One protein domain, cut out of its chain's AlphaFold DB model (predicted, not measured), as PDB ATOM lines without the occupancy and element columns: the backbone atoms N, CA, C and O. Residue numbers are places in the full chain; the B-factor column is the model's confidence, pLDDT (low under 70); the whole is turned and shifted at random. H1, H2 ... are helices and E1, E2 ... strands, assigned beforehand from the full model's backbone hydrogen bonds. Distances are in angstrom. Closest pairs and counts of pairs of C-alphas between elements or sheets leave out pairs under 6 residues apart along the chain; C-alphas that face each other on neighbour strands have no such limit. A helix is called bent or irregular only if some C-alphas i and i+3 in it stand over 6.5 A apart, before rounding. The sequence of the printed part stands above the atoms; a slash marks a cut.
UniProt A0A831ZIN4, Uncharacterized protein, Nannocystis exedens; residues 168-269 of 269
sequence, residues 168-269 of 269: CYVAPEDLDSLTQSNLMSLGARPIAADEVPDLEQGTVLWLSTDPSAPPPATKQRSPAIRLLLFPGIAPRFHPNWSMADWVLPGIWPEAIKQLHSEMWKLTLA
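AT A GLANCE: This is residues 168 to 269 of the 269 residues of an uncharacterized protein of Nannocystis exedens (UniProt A0A831ZIN4). A small sheet of three parallel strands stands in the middle of a rounded body, with helices H1, H5 and H6 to one side of it and H2, H3 and H4 to the other. Two short unnamed stretches widen the sheet: residues 189 to 190 pair with E1, and residues 246 to 247 with E3. The printed part has 102 residues and runs E1 H1 H2 E2 H3 E3 H4 H5 H6; the sheet's order is E1 E2 E3, and the class is mixed, helices and strands. It is compact, with a radius of gyration of the C-alphas of 12.5 A and spans of 30 by 29 by 25 A.

HOW THE PARTS SIT: E2, residues 202 to 207, is the inner strand between E1, residues 168 to 170, and E3, residues 225 to 230. E1 and E2 are parallel at 27 degrees, with N 205 and O 168 at 2.8 A. E2 and E3 are parallel at 19 degrees, with N 228 and O 204 at 2.9 A. H2, residues 193 to 198, is on the sheet at a height of 9.5 A; it is only just irregular, C-alphas 194 and 197 being 6.7 A apart. H2 touches H3, residues 216 to 220, closest at the C-alphas of Pro 197 and Gln 220, 5.5 A. H3 is not on the sheet; it only just touches H4, residues 239 to 243, with 3 pairs of C-alphas within 8 A, the closest those of Lys 219 and Met 243, 6.2 A. H1, residues 177 to 185, touches H5, residues 252 to 258, at a shallow tilt of 30 degrees, the same way; the C-alphas of Thr 179 and Pro 253 are closest, 4.6 A. H6, residues 262 to 268, is close to H5 but not clearly touching, closest at the C-alphas of Gln 258 and Trp 264, 7.6 A. H1, H4, H5 and H6 each only graze the sheet. E1, H1, H2, E2 and E2, H3, E3 are strand-helix-strand units, two parallel neighbour strands with helices between; the second has a right-handed crossover. In H1, H5 and H6 every O i to N i+4 pair is within hydrogen-bond range; H2 has 0 of 2, H3 0 of 1 and H4 0 of 1, with O i to N i+3 counts of 1 of 3, 2 of 2 and 2 of 2.

IN THESE COORDINATES: E2 measures 16.3 A from C-alpha 202 at (1.224, -13.558, 22.297) to C-alpha 207, and E3 16.0 A. E1 begins at C-alpha 168, (-0.082, -6.760, 19.146). H1 is 12.2 A long, and H6 ends at C-alpha 268, (0.345, -16.290, 14.631).

THE WHOLE: The C-alphas farthest apart are those of Glu 200 and Ala 234, 32.0 A. The printed part has no cut, and no link is long. Mean pLDDT of the printed part is 92.4; residue 269, the chain's last, is under 70.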
ATOM      1  N   CYS A 168      -0.362  -8.163  18.863       96.19
ATOM      2  CA  CYS A 168      -0.082  -6.760  19.146       96.19
ATOM      3  C   CYS A 168       0.900  -6.191  18.119       96.19
ATOM      4  O   CYS A 168       1.613  -6.949  17.460       96.19
ATOM      5  N   TYR A 169       0.969  -4.869  17.988       97.56
ATOM      6  CA  TYR A 169       1.990  -4.220  17.172       97.56
ATOM      7  C   TYR A 169       2.592  -2.987  17.840       97.56
ATOM      8  O   TYR A 169       1.898  -2.236  18.524       97.56
ATOM      9  N   VAL A 170       3.881  -2.781  17.581       97.56
ATOM     10  CA  VAL A 170       4.638  -1.561  17.877       97.56
ATOM     11  C   VAL A 170       4.964  -0.909  16.538       97.56
ATOM     12  O   VAL A 170       5.476  -1.574  15.638       97.56
ATOM     13  N   ALA A 171       4.641   0.371  16.387       96.94
ATOM     14  CA  ALA A 171       4.821   1.121  15.148       96.94
ATOM     15  C   ALA A 171       5.162   2.590  15.454       96.94
ATOM     16  O   ALA A 171       4.861   3.056  16.558       96.94
ATOM     17  N   PRO A 172       5.778   3.327  14.513       94.62
ATOM     18  CA  PRO A 172       5.997   4.761  14.674       94.62
ATOM     19  C   PRO A 172       4.670   5.544  14.660       94.62
ATOM     20  O   PRO A 172       3.649   5.057  14.172       94.62
ATOM     21  N   GLU A 173       4.688   6.772  15.191       90.88
ATOM     22  CA  GLU A 173       3.491   7.628  15.295       90.88
ATOM     23  C   GLU A 173       2.886   7.994  13.929       90.88
ATOM     24  O   GLU A 173       1.681   8.218  13.821       90.88
ATOM     25  N   ASP A 174       3.709   8.036  12.880       91.62
ATOM     26  CA  ASP A 174       3.348   8.420  11.515       91.62
ATOM     27  C   ASP A 174       2.994   7.226  10.612       91.62
ATOM     28  O   ASP A 174       3.122   7.301   9.387       91.62
ATOM     29  N   LEU A 175       2.518   6.122  11.200       95.12
ATOM     30  CA  LEU A 175       2.097   4.933  10.461       95.12
ATOM     31  C   LEU A 175       1.027   5.266   9.407       95.12
ATOM     32  O   LEU A 175      -0.014   5.856   9.710       95.12
ATOM     33  N   ASP A 176       1.252   4.842   8.163       95.50
ATOM     34  CA  ASP A 176       0.310   5.093   7.079       95.50
ATOM     35  C   ASP A 176      -1.011   4.318   7.261       95.50
ATOM     36  O   ASP A 176      -1.073   3.228   7.843       95.50
ATOM     37  N   SER A 177      -2.095   4.883   6.723       95.31
ATOM     38  CA  SER A 177      -3.451   4.354   6.905       95.31
ATOM     39  C   SER A 177      -3.660   2.968   6.292       95.31
ATOM     40  O   SER A 177      -4.493   2.204   6.784       95.31
ATOM     41  N   LEU A 178      -2.912   2.619   5.240       96.00
ATOM     42  CA  LEU A 178      -3.010   1.312   4.599       96.00
ATOM     43  C   LEU A 178      -2.386   0.233   5.491       96.00
ATOM     44  O   LEU A 178      -3.024  -0.788   5.752       96.00
ATOM     45  N   THR A 179      -1.184   0.480   6.013       96.69
ATOM     46  CA  THR A 179      -0.527  -0.405   6.983       96.69
ATOM     47  C   THR A 179      -1.383  -0.591   8.229       96.69
ATOM     48  O   THR A 179      -1.615  -1.723   8.659       96.69
ATOM     49  N   GLN A 180      -1.920   0.505   8.773       96.19
ATOM     50  CA  GLN A 180      -2.801   0.461   9.937       96.19
ATOM     51  C   GLN A 180      -4.058  -0.386   9.676       96.19
ATOM     52  O   GLN A 180      -4.424  -1.221  10.505       96.19
ATOM     53  N   SER A 181      -4.699  -0.219   8.514       95.44
ATOM     54  CA  SER A 181      -5.868  -1.016   8.128       95.44
ATOM     55  C   SER A 181      -5.539  -2.508   8.023       95.44
ATOM     56  O   SER A 181      -6.331  -3.338   8.474       95.44
ATOM     57  N   ASN A 182      -4.381  -2.867   7.458       95.69
ATOM     58  CA  ASN A 182      -3.962  -4.266   7.347       95.69
ATOM     59  C   ASN A 182      -3.732  -4.888   8.735       95.69
ATOM     60  O   ASN A 182      -4.253  -5.968   9.013       95.69
ATOM     61  N   LEU A 183      -3.051  -4.178   9.641       95.94
ATOM     62  CA  LEU A 183      -2.850  -4.613  11.029       95.94
ATOM     63  C   LEU A 183      -4.176  -4.831  11.769       95.94
ATOM     64  O   LEU A 183      -4.372  -5.867  12.403       95.94
ATOM     65  N   MET A 184      -5.121  -3.897  11.645       93.75
ATOM     66  CA  MET A 184      -6.448  -4.050  12.252       93.75
ATOM     67  C   MET A 184      -7.209  -5.246  11.677       93.75
ATOM     68  O   MET A 184      -7.892  -5.951  12.417       93.75
ATOM     69  N   SER A 185      -7.074  -5.518  10.376       93.94
ATOM     70  CA  SER A 185      -7.732  -6.665   9.739       93.94
ATOM     71  C   SER A 185      -7.165  -8.025  10.170       93.94
ATOM     72  O   SER A 185      -7.887  -9.018  10.139       93.94
ATOM     73  N   LEU A 186      -5.914  -8.056  10.648       92.25
ATOM     74  CA  LEU A 186      -5.317  -9.211  11.330       92.25
ATOM     75  C   LEU A 186      -5.813  -9.381  12.774       92.25
ATOM     76  O   LEU A 186      -5.521 -10.394  13.403       92.25
ATOM     77  N   GLY A 187      -6.528  -8.394  13.319       93.44
ATOM     78  CA  GLY A 187      -6.879  -8.331  14.737       93.44
ATOM     79  C   GLY A 187      -5.734  -7.840  15.627       93.44
ATOM     80  O   GLY A 187      -5.797  -8.026  16.841       93.44
ATOM     81  N   ALA A 188      -4.694  -7.221  15.053       95.12
ATOM     82  CA  ALA A 188      -3.568  -6.704  15.818       95.12
ATOM     83  C   ALA A 188      -3.948  -5.409  16.561       95.12
ATOM     84  O   ALA A 188      -4.491  -4.476  15.962       95.12
ATOM     85  N   ARG A 189      -3.625  -5.324  17.856       95.44
ATOM     86  CA  ARG A 189      -3.827  -4.114  18.675       95.44
ATOM     87  C   ARG A 189      -2.525  -3.319  18.856       95.44
ATOM     88  O   ARG A 189      -1.482  -3.942  19.045       95.44
ATOM     89  N   PRO A 190      -2.552  -1.976  18.839       96.81
ATOM     90  CA  PRO A 190      -1.360  -1.190  19.142       96.81
ATOM     91  C   PRO A 190      -0.955  -1.370  20.608       96.81
ATOM     92  O   PRO A 190      -1.820  -1.459  21.482       96.81
ATOM     93  N   ILE A 191       0.351  -1.388  20.851       96.50
ATOM     94  CA  ILE A 191       0.984  -1.303  22.170       96.50
ATOM     95  C   ILE A 191       2.219  -0.401  22.075       96.50
ATOM     96  O   ILE A 191       2.784  -0.213  20.992       96.50
ATOM     97  N   ALA A 192       2.649   0.147  23.203       95.25
ATOM     98  CA  ALA A 192       3.907   0.859  23.310       95.25
ATOM     99  C   ALA A 192       5.094  -0.118  23.409       95.25
ATOM    100  O   ALA A 192       4.970  -1.276  23.811       95.25
ATOM    101  N   ALA A 193       6.272   0.358  23.003       94.06
ATOM    102  CA  ALA A 193       7.506  -0.426  22.989       94.06
ATOM    103  C   ALA A 193       7.909  -0.949  24.381       94.06
ATOM    104  O   ALA A 193       8.474  -2.037  24.494       94.06
ATOM    105  N   ASP A 194       7.626  -0.171  25.424       94.38
ATOM    106  CA  ASP A 194       7.914  -0.463  26.828       94.38
ATOM    107  C   ASP A 194       6.907  -1.420  27.477       94.38
ATOM    108  O   ASP A 194       7.231  -1.997  28.507       94.38
ATOM    109  N   GLU A 195       5.751  -1.669  26.855       94.56
ATOM    110  CA  GLU A 195       4.777  -2.671  27.319       94.56
ATOM    111  C   GLU A 195       5.152  -4.103  26.899       94.56
ATOM    112  O   GLU A 195       4.623  -5.071  27.441       94.56
ATOM    113  N   VAL A 196       6.052  -4.275  25.922       93.62
ATOM    114  CA  VAL A 196       6.415  -5.603  25.387       93.62
ATOM    115  C   VAL A 196       6.995  -6.554  26.447       93.62
ATOM    116  O   VAL A 196       6.599  -7.721  26.442       93.62
ATOM    117  N   PRO A 197       7.898  -6.124  27.353       92.69
ATOM    118  CA  PRO A 197       8.404  -6.979  28.429       92.69
ATOM    119  C   PRO A 197       7.324  -7.472  29.402       92.69
ATOM    120  O   PRO A 197       7.481  -8.552  29.965       92.69
ATOM    121  N   ASP A 198       6.231  -6.721  29.566       91.69
ATOM    122  CA  ASP A 198       5.146  -7.039  30.504       91.69
ATOM    123  C   ASP A 198       4.117  -8.025  29.925       91.69
ATOM    124  O   ASP A 198       3.218  -8.492  30.628       91.69
ATOM    125  N   LEU A 199       4.220  -8.362  28.635       91.56
ATOM    126  CA  LEU A 199       3.338  -9.342  28.015       91.56
ATOM    127  C   LEU A 199       3.723 -10.770  28.425       91.56
ATOM    128  O   LEU A 199       4.853 -11.221  28.232       91.56
ATOM    129  N   GLU A 200       2.740 -11.529  28.908       89.44
ATOM    130  CA  GLU A 200       2.949 -12.920  29.328       89.44
ATOM    131  C   GLU A 200       3.010 -13.901  28.147       89.44
ATOM    132  O   GLU A 200       3.777 -14.864  28.183       89.44
ATOM    133  N   GLN A 201       2.208 -13.670  27.102       89.56
ATOM    134  CA  GLN A 201       2.088 -14.524  25.913       89.56
ATOM    135  C   GLN A 201       1.495 -13.752  24.728       89.56
ATOM    136  O   GLN A 201       0.767 -12.775  24.928       89.56
ATOM    137  N   GLY A 202       1.764 -14.195  23.498       91.44
ATOM    138  CA  GLY A 202       1.224 -13.558  22.297       91.44
ATOM    139  C   GLY A 202       2.212 -13.433  21.145       91.44
ATOM    140  O   GLY A 202       3.310 -13.986  21.171       91.44
ATOM    141  N   THR A 203       1.819 -12.655  20.139       94.12
ATOM    142  CA  THR A 203       2.694 -12.290  19.024       94.12
ATOM    143  C   THR A 203       2.770 -10.771  18.898       94.12
ATOM    144  O   THR A 203       1.741 -10.095  18.894       94.12
ATOM    145  N   VAL A 204       3.981 -10.230  18.778       96.38
ATOM    146  CA  VAL A 204       4.248  -8.800  18.588       96.38
ATOM    147  C   VAL A 204       4.816  -8.566  17.192       96.38
ATOM    148  O   VAL A 204       5.843  -9.135  16.822       96.38
ATOM    149  N   LEU A 205       4.155  -7.701  16.424       97.56
ATOM    150  CA  LEU A 205       4.633  -7.194  15.140       97.56
ATOM    151  C   LEU A 205       5.367  -5.870  15.381       97.56
ATOM    152  O   LEU A 205       4.758  -4.887  15.795       97.56
ATOM    153  N   TRP A 206       6.674  -5.834  15.149       97.75
ATOM    154  CA  TRP A 206       7.503  -4.655  15.387       97.75
ATOM    155  C   TRP A 206       7.853  -3.967  14.070       97.75
ATOM    156  O   TRP A 206       8.724  -4.427  13.336       97.75
ATOM    157  N   LEU A 207       7.193  -2.856  13.765       97.75
ATOM    158  CA  LEU A 207       7.439  -2.064  12.566       97.75
ATOM    159  C   LEU A 207       8.415  -0.941  12.907       97.75
ATOM    160  O   LEU A 207       8.091  -0.042  13.679       97.75
ATOM    161  N   SER A 208       9.619  -0.985  12.340       95.38
ATOM    162  CA  SER A 208      10.594   0.093  12.509       95.38
ATOM    163  C   SER A 208      11.596   0.112  11.367       95.38
ATOM    164  O   SER A 208      12.057  -0.934  10.937       95.38
ATOM    165  N   THR A 209      11.951   1.297  10.881       92.25
ATOM    166  CA  THR A 209      13.062   1.480   9.934       92.25
ATOM    167  C   THR A 209      14.387   1.767  10.645       92.25
ATOM    168  O   THR A 209      15.425   1.877   9.989       92.25
ATOM    169  N   ASP A 210      14.369   1.876  11.978       92.38
ATOM    170  CA  ASP A 210      15.573   1.989  12.796       92.38
ATOM    171  C   ASP A 210      16.320   0.644  12.784       92.38
ATOM    172  O   ASP A 210      15.774  -0.357  13.258       92.38
ATOM    173  N   PRO A 211      17.568   0.591  12.283       85.94
ATOM    174  CA  PRO A 211      18.341  -0.647  12.249       85.94
ATOM    175  C   PRO A 211      18.591  -1.224  13.647       85.94
ATOM    176  O   PRO A 211      18.768  -2.428  13.775       85.94
ATOM    177  N   SER A 212      18.592  -0.394  14.693       88.56
ATOM    178  CA  SER A 212      18.829  -0.836  16.067       88.56
ATOM    179  C   SER A 212      17.606  -1.471  16.736       88.56
ATOM    180  O   SER A 212      17.739  -2.026  17.829       88.56
ATOM    181  N   ALA A 213      16.438  -1.439  16.089       90.38
ATOM    182  CA  ALA A 213      15.239  -2.109  16.569       90.38
ATOM    183  C   ALA A 213      15.330  -3.648  16.414       90.38
ATOM    184  O   ALA A 213      15.940  -4.137  15.459       90.38
ATOM    185  N   PRO A 214      14.688  -4.429  17.305       92.62
ATOM    186  CA  PRO A 214      14.024  -3.999  18.540       92.62
ATOM    187  C   PRO A 214      15.040  -3.558  19.622       92.62
ATOM    188  O   PRO A 214      16.205  -3.964  19.584       92.62
ATOM    189  N   PRO A 215      14.633  -2.716  20.591       91.81
ATOM    190  CA  PRO A 215      15.519  -2.232  21.642       91.81
ATOM    191  C   PRO A 215      15.944  -3.366  22.592       91.81
ATOM    192  O   PRO A 215      15.194  -4.321  22.796       91.81
ATOM    193  N   PRO A 216      17.092  -3.240  23.287       89.31
ATOM    194  CA  PRO A 216      17.595  -4.285  24.183       89.31
ATOM    195  C   PRO A 216      16.639  -4.735  25.292       89.31
ATOM    196  O   PRO A 216      16.721  -5.878  25.736       89.31
ATOM    197  N   ALA A 217      15.716  -3.870  25.725       88.69
ATOM    198  CA  ALA A 217      14.688  -4.216  26.706       88.69
ATOM    199  C   ALA A 217      13.798  -5.385  26.243       88.69
ATOM    200  O   ALA A 217      13.343  -6.175  27.066       88.69
ATOM    201  N   THR A 218      13.624  -5.574  24.931       91.06
ATOM    202  CA  THR A 218      12.832  -6.668  24.352       91.06
ATOM    203  C   THR A 218      13.430  -8.057  24.620       91.06
ATOM    204  O   THR A 218      12.736  -9.063  24.462       91.06
ATOM    205  N   LYS A 219      14.684  -8.144  25.091       88.50
ATOM    206  CA  LYS A 219      15.273  -9.395  25.604       88.50
ATOM    207  C   LYS A 219      14.584  -9.918  26.865       88.50
ATOM    208  O   LYS A 219      14.670 -11.105  27.143       88.50
ATOM    209  N   GLN A 220      13.923  -9.050  27.629       89.50
ATOM    210  CA  GLN A 220      13.265  -9.416  28.889       89.50
ATOM    211  C   GLN A 220      11.863 -10.005  28.688       89.50
ATOM    212  O   GLN A 220      11.225 -10.387  29.665       89.50
ATOM    213  N   ARG A 221      11.375 -10.075  27.440       92.19
ATOM    214  CA  ARG A 221      10.044 -10.608  27.139       92.19
ATOM    215  C   ARG A 221       9.901 -12.063  27.582       92.19
ATOM    216  O   ARG A 221      10.862 -12.834  27.563       92.19
ATOM    217  N   SER A 222       8.666 -12.456  27.880       90.25
ATOM    218  CA  SER A 222       8.325 -13.862  28.092       90.25
ATOM    219  C   SER A 222       8.712 -14.716  26.868       90.25
ATOM    220  O   SER A 222       8.437 -14.313  25.737       90.25
ATOM    221  N   PRO A 223       9.271 -15.929  27.050       85.88
ATOM    222  CA  PRO A 223       9.519 -16.878  25.957       85.88
ATOM    223  C   PRO A 223       8.261 -17.309  25.186       85.88
ATOM    224  O   PRO A 223       8.375 -17.899  24.115       85.88
ATOM    225  N   ALA A 224       7.067 -17.048  25.731       87.12
ATOM    226  CA  ALA A 224       5.789 -17.258  25.051       87.12
ATOM    227  C   ALA A 224       5.369 -16.065  24.162       87.12
ATOM    228  O   ALA A 224       4.278 -16.080  23.589       87.12
ATOM    229  N   ILE A 225       6.210 -15.028  24.057       91.31
ATOM    230  CA  ILE A 225       6.044 -13.910  23.125       91.31
ATOM    231  C   ILE A 225       6.902 -14.142  21.888       91.31
ATOM    232  O   ILE A 225       8.133 -14.070  21.946       91.31
ATOM    233  N   ARG A 226       6.233 -14.328  20.749       92.81
ATOM    234  CA  ARG A 226       6.865 -14.298  19.426       92.81
ATOM    235  C   ARG A 226       7.030 -12.853  18.965       92.81
ATOM    236  O   ARG A 226       6.097 -12.058  19.074       92.81
ATOM    237  N   LEU A 227       8.182 -12.520  18.403       95.44
ATOM    238  CA  LEU A 227       8.495 -11.197  17.877       95.44
ATOM    239  C   LEU A 227       8.816 -11.269  16.383       95.44
ATOM    240  O   LEU A 227       9.801 -11.885  15.981       95.44
ATOM    241  N   LEU A 228       8.009 -10.602  15.561       97.06
ATOM    242  CA  LEU A 228       8.249 -10.448  14.127       97.06
ATOM    243  C   LEU A 228       8.709  -9.012  13.870       97.06
ATOM    244  O   LEU A 228       7.940  -8.073  14.074       97.06
ATOM    245  N   LEU A 229       9.946  -8.831  13.420       97.50
ATOM    246  CA  LEU A 229      10.506  -7.532  13.055       97.50
ATOM    247  C   LEU A 229      10.224  -7.221  11.580       97.50
ATOM    248  O   LEU A 229      10.508  -8.035  10.708       97.50
ATOM    249  N   PHE A 230       9.739  -6.016  11.294       97.19
ATOM    250  CA  PHE A 230       9.506  -5.495   9.949       97.19
ATOM    251  C   PHE A 230      10.423  -4.290   9.696       97.19
ATOM    252  O   PHE A 230      10.019  -3.152   9.958       97.19
ATOM    253  N   PRO A 231      11.649  -4.502   9.178       95.62
ATOM    254  CA  PRO A 231      12.668  -3.457   9.080       95.62
ATOM    255  C   PRO A 231      12.510  -2.514   7.863       95.62
ATOM    256  O   PRO A 231      13.317  -1.609   7.657       95.62
ATOM    257  N   GLY A 232      11.490  -2.724   7.022       93.81
ATOM    258  CA  GLY A 232      11.253  -1.949   5.800       93.81
ATOM    259  C   GLY A 232      11.964  -2.506   4.556       93.81
ATOM    260  O   GLY A 232      12.366  -3.668   4.514       93.81
ATOM    261  N   ILE A 233      12.085  -1.682   3.507       90.31
ATOM    262  CA  ILE A 233      12.453  -2.104   2.134       90.31
ATOM    263  C   ILE A 233      13.957  -2.342   1.948       90.31
ATOM    264  O   ILE A 233      14.354  -3.193   1.160       90.31
ATOM    265  N   ALA A 234      14.798  -1.583   2.647       86.19
ATOM    266  CA  ALA A 234      16.253  -1.636   2.502       86.19
ATOM    267  C   ALA A 234      16.919  -1.869   3.863       86.19
ATOM    268  O   ALA A 234      17.641  -1.000   4.366       86.19
ATOM    269  N   PRO A 235      16.620  -3.003   4.506       86.31
ATOM    270  CA  PRO A 235      17.070  -3.237   5.856       86.31
ATOM    271  C   PRO A 235      18.564  -3.522   5.864       86.31
ATOM    272  O   PRO A 235      19.117  -4.161   4.969       86.31
ATOM    273  N   ARG A 236      19.226  -3.011   6.896       87.44
ATOM    274  CA  ARG A 236      20.629  -3.295   7.164       87.44
ATOM    275  C   ARG A 236      20.675  -4.239   8.338       87.44
ATOM    276  O   ARG A 236      20.083  -3.927   9.370       87.44
ATOM    277  N   PHE A 237      21.375  -5.354   8.161       90.19
ATOM    278  CA  PHE A 237      21.620  -6.291   9.244       90.19
ATOM    279  C   PHE A 237      22.106  -5.546  10.492       90.19
ATOM    280  O   PHE A 237      22.962  -4.658  10.411       90.19
ATOM    281  N   HIS A 238      21.556  -5.934  11.636       92.56
ATOM    282  CA  HIS A 238      21.956  -5.418  12.928       92.56
ATOM    283  C   HIS A 238      21.970  -6.554  13.957       92.56
ATOM    284  O   HIS A 238      21.037  -7.359  13.979       92.56
ATOM    285  N   PRO A 239      22.963  -6.610  14.865       91.69
ATOM    286  CA  PRO A 239      23.057  -7.684  15.854       91.69
ATOM    287  C   PRO A 239      21.801  -7.865  16.716       91.69
ATOM    288  O   PRO A 239      21.444  -8.996  17.033       91.69
ATOM    289  N   ASN A 240      21.076  -6.778  17.024       93.31
ATOM    290  CA  ASN A 240      19.821  -6.830  17.799       93.31
ATOM    291  C   ASN A 240      18.708  -7.654  17.140       93.31
ATOM    292  O   ASN A 240      17.742  -8.005  17.812       93.31
ATOM    293  N   TRP A 241      18.833  -8.015  15.862       94.06
ATOM    294  CA  TRP A 241      17.911  -8.957  15.233       94.06
ATOM    295  C   TRP A 241      17.960 -10.343  15.888       94.06
ATOM    296  O   TRP A 241      17.018 -11.105  15.710       94.06
ATOM    297  N   SER A 242      18.974 -10.640  16.721       94.19
ATOM    298  CA  SER A 242      19.006 -11.838  17.579       94.19
ATOM    299  C   SER A 242      17.837 -11.919  18.562       94.19
ATOM    300  O   SER A 242      17.564 -12.972  19.134       94.19
ATOM    301  N   MET A 243      17.148 -10.795  18.772       93.88
ATOM    302  CA  MET A 243      15.961 -10.705  19.604       93.88
ATOM    303  C   MET A 243      14.680 -11.027  18.836       93.88
ATOM    304  O   MET A 243      13.652 -11.162  19.484       93.88
ATOM    305  N   ALA A 244      14.680 -11.103  17.506       95.50
ATOM    306  CA  ALA A 244      13.479 -11.363  16.719       95.50
ATOM    307  C   ALA A 244      13.373 -12.846  16.339       95.50
ATOM    308  O   ALA A 244      14.364 -13.472  15.971       95.50
ATOM    309  N   ASP A 245      12.159 -13.391  16.389       95.44
ATOM    310  CA  ASP A 245      11.879 -14.755  15.937       95.44
ATOM    311  C   ASP A 245      11.811 -14.824  14.402       95.44
ATOM    312  O   ASP A 245      12.223 -15.819  13.806       95.44
ATOM    313  N   TRP A 246      11.343 -13.740  13.766       96.25
ATOM    314  CA  TRP A 246      11.429 -13.499  12.322       96.25
ATOM    315  C   TRP A 246      11.807 -12.052  12.017       96.25
ATOM    316  O   TRP A 246      11.440 -11.134  12.749       96.25
ATOM    317  N   VAL A 247      12.447 -11.841  10.869       96.19
ATOM    318  CA  VAL A 247      12.726 -10.521  10.300       96.19
ATOM    319  C   VAL A 247      12.199 -10.485   8.864       96.19
ATOM    320  O   VAL A 247      12.791 -11.087   7.973       96.19
ATOM    321  N   LEU A 248      11.082  -9.794   8.637       94.94
ATOM    322  CA  LEU A 248      10.325  -9.784   7.382       94.94
ATOM    323  C   LEU A 248      10.432  -8.420   6.682       94.94
ATOM    324  O   LEU A 248       9.806  -7.450   7.121       94.94
ATOM    325  N   PRO A 249      11.207  -8.303   5.596       92.75
ATOM    326  CA  PRO A 249      11.428  -7.030   4.945       92.75
ATOM    327  C   PRO A 249      10.382  -6.714   3.895       92.75
ATOM    328  O   PRO A 249       9.514  -7.515   3.553       92.75
ATOM    329  N   GLY A 250      10.521  -5.517   3.345       93.00
ATOM    330  CA  GLY A 250       9.687  -5.011   2.278       93.00
ATOM    331  C   GLY A 250       8.826  -3.842   2.725       93.00
ATOM    332  O   GLY A 250       8.970  -3.273   3.807       93.00
ATOM    333  N   ILE A 251       7.936  -3.454   1.822       94.81
ATOM    334  CA  ILE A 251       6.958  -2.397   2.048       94.81
ATOM    335  C   ILE A 251       5.961  -2.916   3.090       94.81
ATOM    336  O   ILE A 251       5.319  -3.938   2.844       94.81
ATOM    337  N   TRP A 252       5.835  -2.243   4.241       96.06
ATOM    338  CA  TRP A 252       5.035  -2.731   5.375       96.06
ATOM    339  C   TRP A 252       3.615  -3.184   5.008       96.06
ATOM    340  O   TRP A 252       3.264  -4.299   5.399       96.06
ATOM    341  N   PRO A 253       2.822  -2.434   4.211       95.12
ATOM    342  CA  PRO A 253       1.523  -2.912   3.745       95.12
ATOM    343  C   PRO A 253       1.559  -4.306   3.115       95.12
ATOM    344  O   PRO A 253       0.720  -5.146   3.437       95.12
ATOM    345  N   GLU A 254       2.535  -4.565   2.240       93.88
ATOM    346  CA  GLU A 254       2.652  -5.826   1.506       93.88
ATOM    347  C   GLU A 254       3.227  -6.938   2.379       93.88
ATOM    348  O   GLU A 254       2.734  -8.062   2.332       93.88
ATOM    349  N   ALA A 255       4.217  -6.632   3.221       93.44
ATOM    350  CA  ALA A 255       4.782  -7.595   4.162       93.44
ATOM    351  C   ALA A 255       3.720  -8.086   5.164       93.44
ATOM    352  O   ALA A 255       3.579  -9.286   5.386       93.44
ATOM    353  N   ILE A 256       2.899  -7.180   5.704       95.19
ATOM    354  CA  ILE A 256       1.813  -7.525   6.636       95.19
ATOM    355  C   ILE A 256       0.717  -8.324   5.935       95.19
ATOM    356  O   ILE A 256       0.172  -9.268   6.502       95.19
ATOM    357  N   LYS A 257       0.412  -8.004   4.676       92.75
ATOM    358  CA  LYS A 257      -0.573  -8.748   3.887       92.75
ATOM    359  C   LYS A 257      -0.192 -10.221   3.713       92.75
ATOM    360  O   LYS A 257      -1.084 -11.066   3.656       92.75
ATOM    361  N   GLN A 258       1.099 -10.558   3.686       90.69
ATOM    362  CA  GLN A 258       1.546 -11.958   3.641       90.69
ATOM    363  C   GLN A 258       1.073 -12.753   4.863       90.69
ATOM    364  O   GLN A 258       0.779 -13.943   4.738       90.69
ATOM    365  N   LEU A 259       0.909 -12.092   6.014       93.06
ATOM    366  CA  LEU A 259       0.464 -12.717   7.258       93.06
ATOM    367  C   LEU A 259      -0.997 -13.201   7.216       93.06
ATOM    368  O   LEU A 259      -1.421 -13.962   8.082       93.06
ATOM    369  N   HIS A 260      -1.772 -12.802   6.201       89.25
ATOM    370  CA  HIS A 260      -3.135 -13.300   5.982       89.25
ATOM    371  C   HIS A 260      -3.174 -14.722   5.409       89.25
ATOM    372  O   HIS A 260      -4.258 -15.308   5.320       89.25
ATOM    373  N   SER A 261      -2.037 -15.277   4.977       90.25
ATOM    374  CA  SER A 261      -1.993 -16.645   4.469       90.25
ATOM    375  C   SER A 261      -2.296 -17.654   5.581       90.25
ATOM    376  O   SER A 261      -1.988 -17.428   6.751       90.25
ATOM    377  N   GLU A 262      -2.880 -18.800   5.225       86.06
ATOM    378  CA  GLU A 262      -3.217 -19.849   6.201       86.06
ATOM    379  C   GLU A 262      -1.985 -20.353   6.973       86.06
ATOM    380  O   GLU A 262      -2.065 -20.633   8.167       86.06
ATOM    381  N   MET A 263      -0.820 -20.383   6.320       84.50
ATOM    382  CA  MET A 263       0.449 -20.768   6.947       84.50
ATOM    383  C   MET A 263       0.871 -19.790   8.048       84.50
ATOM    384  O   MET A 263       1.298 -20.205   9.128       84.50
ATOM    385  N   TRP A 264       0.717 -18.487   7.801       89.44
ATOM    386  CA  TRP A 264       1.001 -17.471   8.807       89.44
ATOM    387  C   TRP A 264      -0.056 -17.440   9.903       89.44
ATOM    388  O   TRP A 264       0.315 -17.332  11.062       89.44
ATOM    389  N   LYS A 265      -1.343 -17.640   9.602       85.25
ATOM    390  CA  LYS A 265      -2.384 -17.726  10.643       85.25
ATOM    391  C   LYS A 265      -2.096 -18.818  11.671       85.25
ATOM    392  O   LYS A 265      -2.227 -18.566  12.862       85.25
ATOM    393  N   LEU A 266      -1.647 -19.996  11.228       80.56
ATOM    394  CA  LEU A 266      -1.223 -21.078  12.130       80.56
ATOM    395  C   LEU A 266       0.009 -20.710  12.967       80.56
ATOM    396  O   LEU A 266       0.185 -21.224  14.064       80.56
ATOM    397  N   THR A 267       0.861 -19.843  12.424       83.56
ATOM    398  CA  THR A 267       2.089 -19.357  13.066       83.56
ATOM    399  C   THR A 267       1.825 -18.176  14.005       83.56
ATOM    400  O   THR A 267       2.615 -17.930  14.909       83.56
ATOM    401  N   LEU A 268       0.744 -17.425  13.799       83.25
ATOM    402  CA  LEU A 268       0.345 -16.290  14.631       83.25
ATOM    403  C   LEU A 268      -0.606 -16.691  15.765       83.25
ATOM    404  O   LEU A 268      -0.640 -15.978  16.767       83.25
ATOM    405  N   ALA A 269      -1.337 -17.801  15.605       68.62
ATOM    406  CA  ALA A 269      -2.155 -18.435  16.643       68.62
ATOM    407  C   ALA A 269      -1.295 -19.073  17.751       68.62
ATOM    408  O   ALA A 269      -1.753 -19.034  18.915       68.62
TER     409      ALA A 269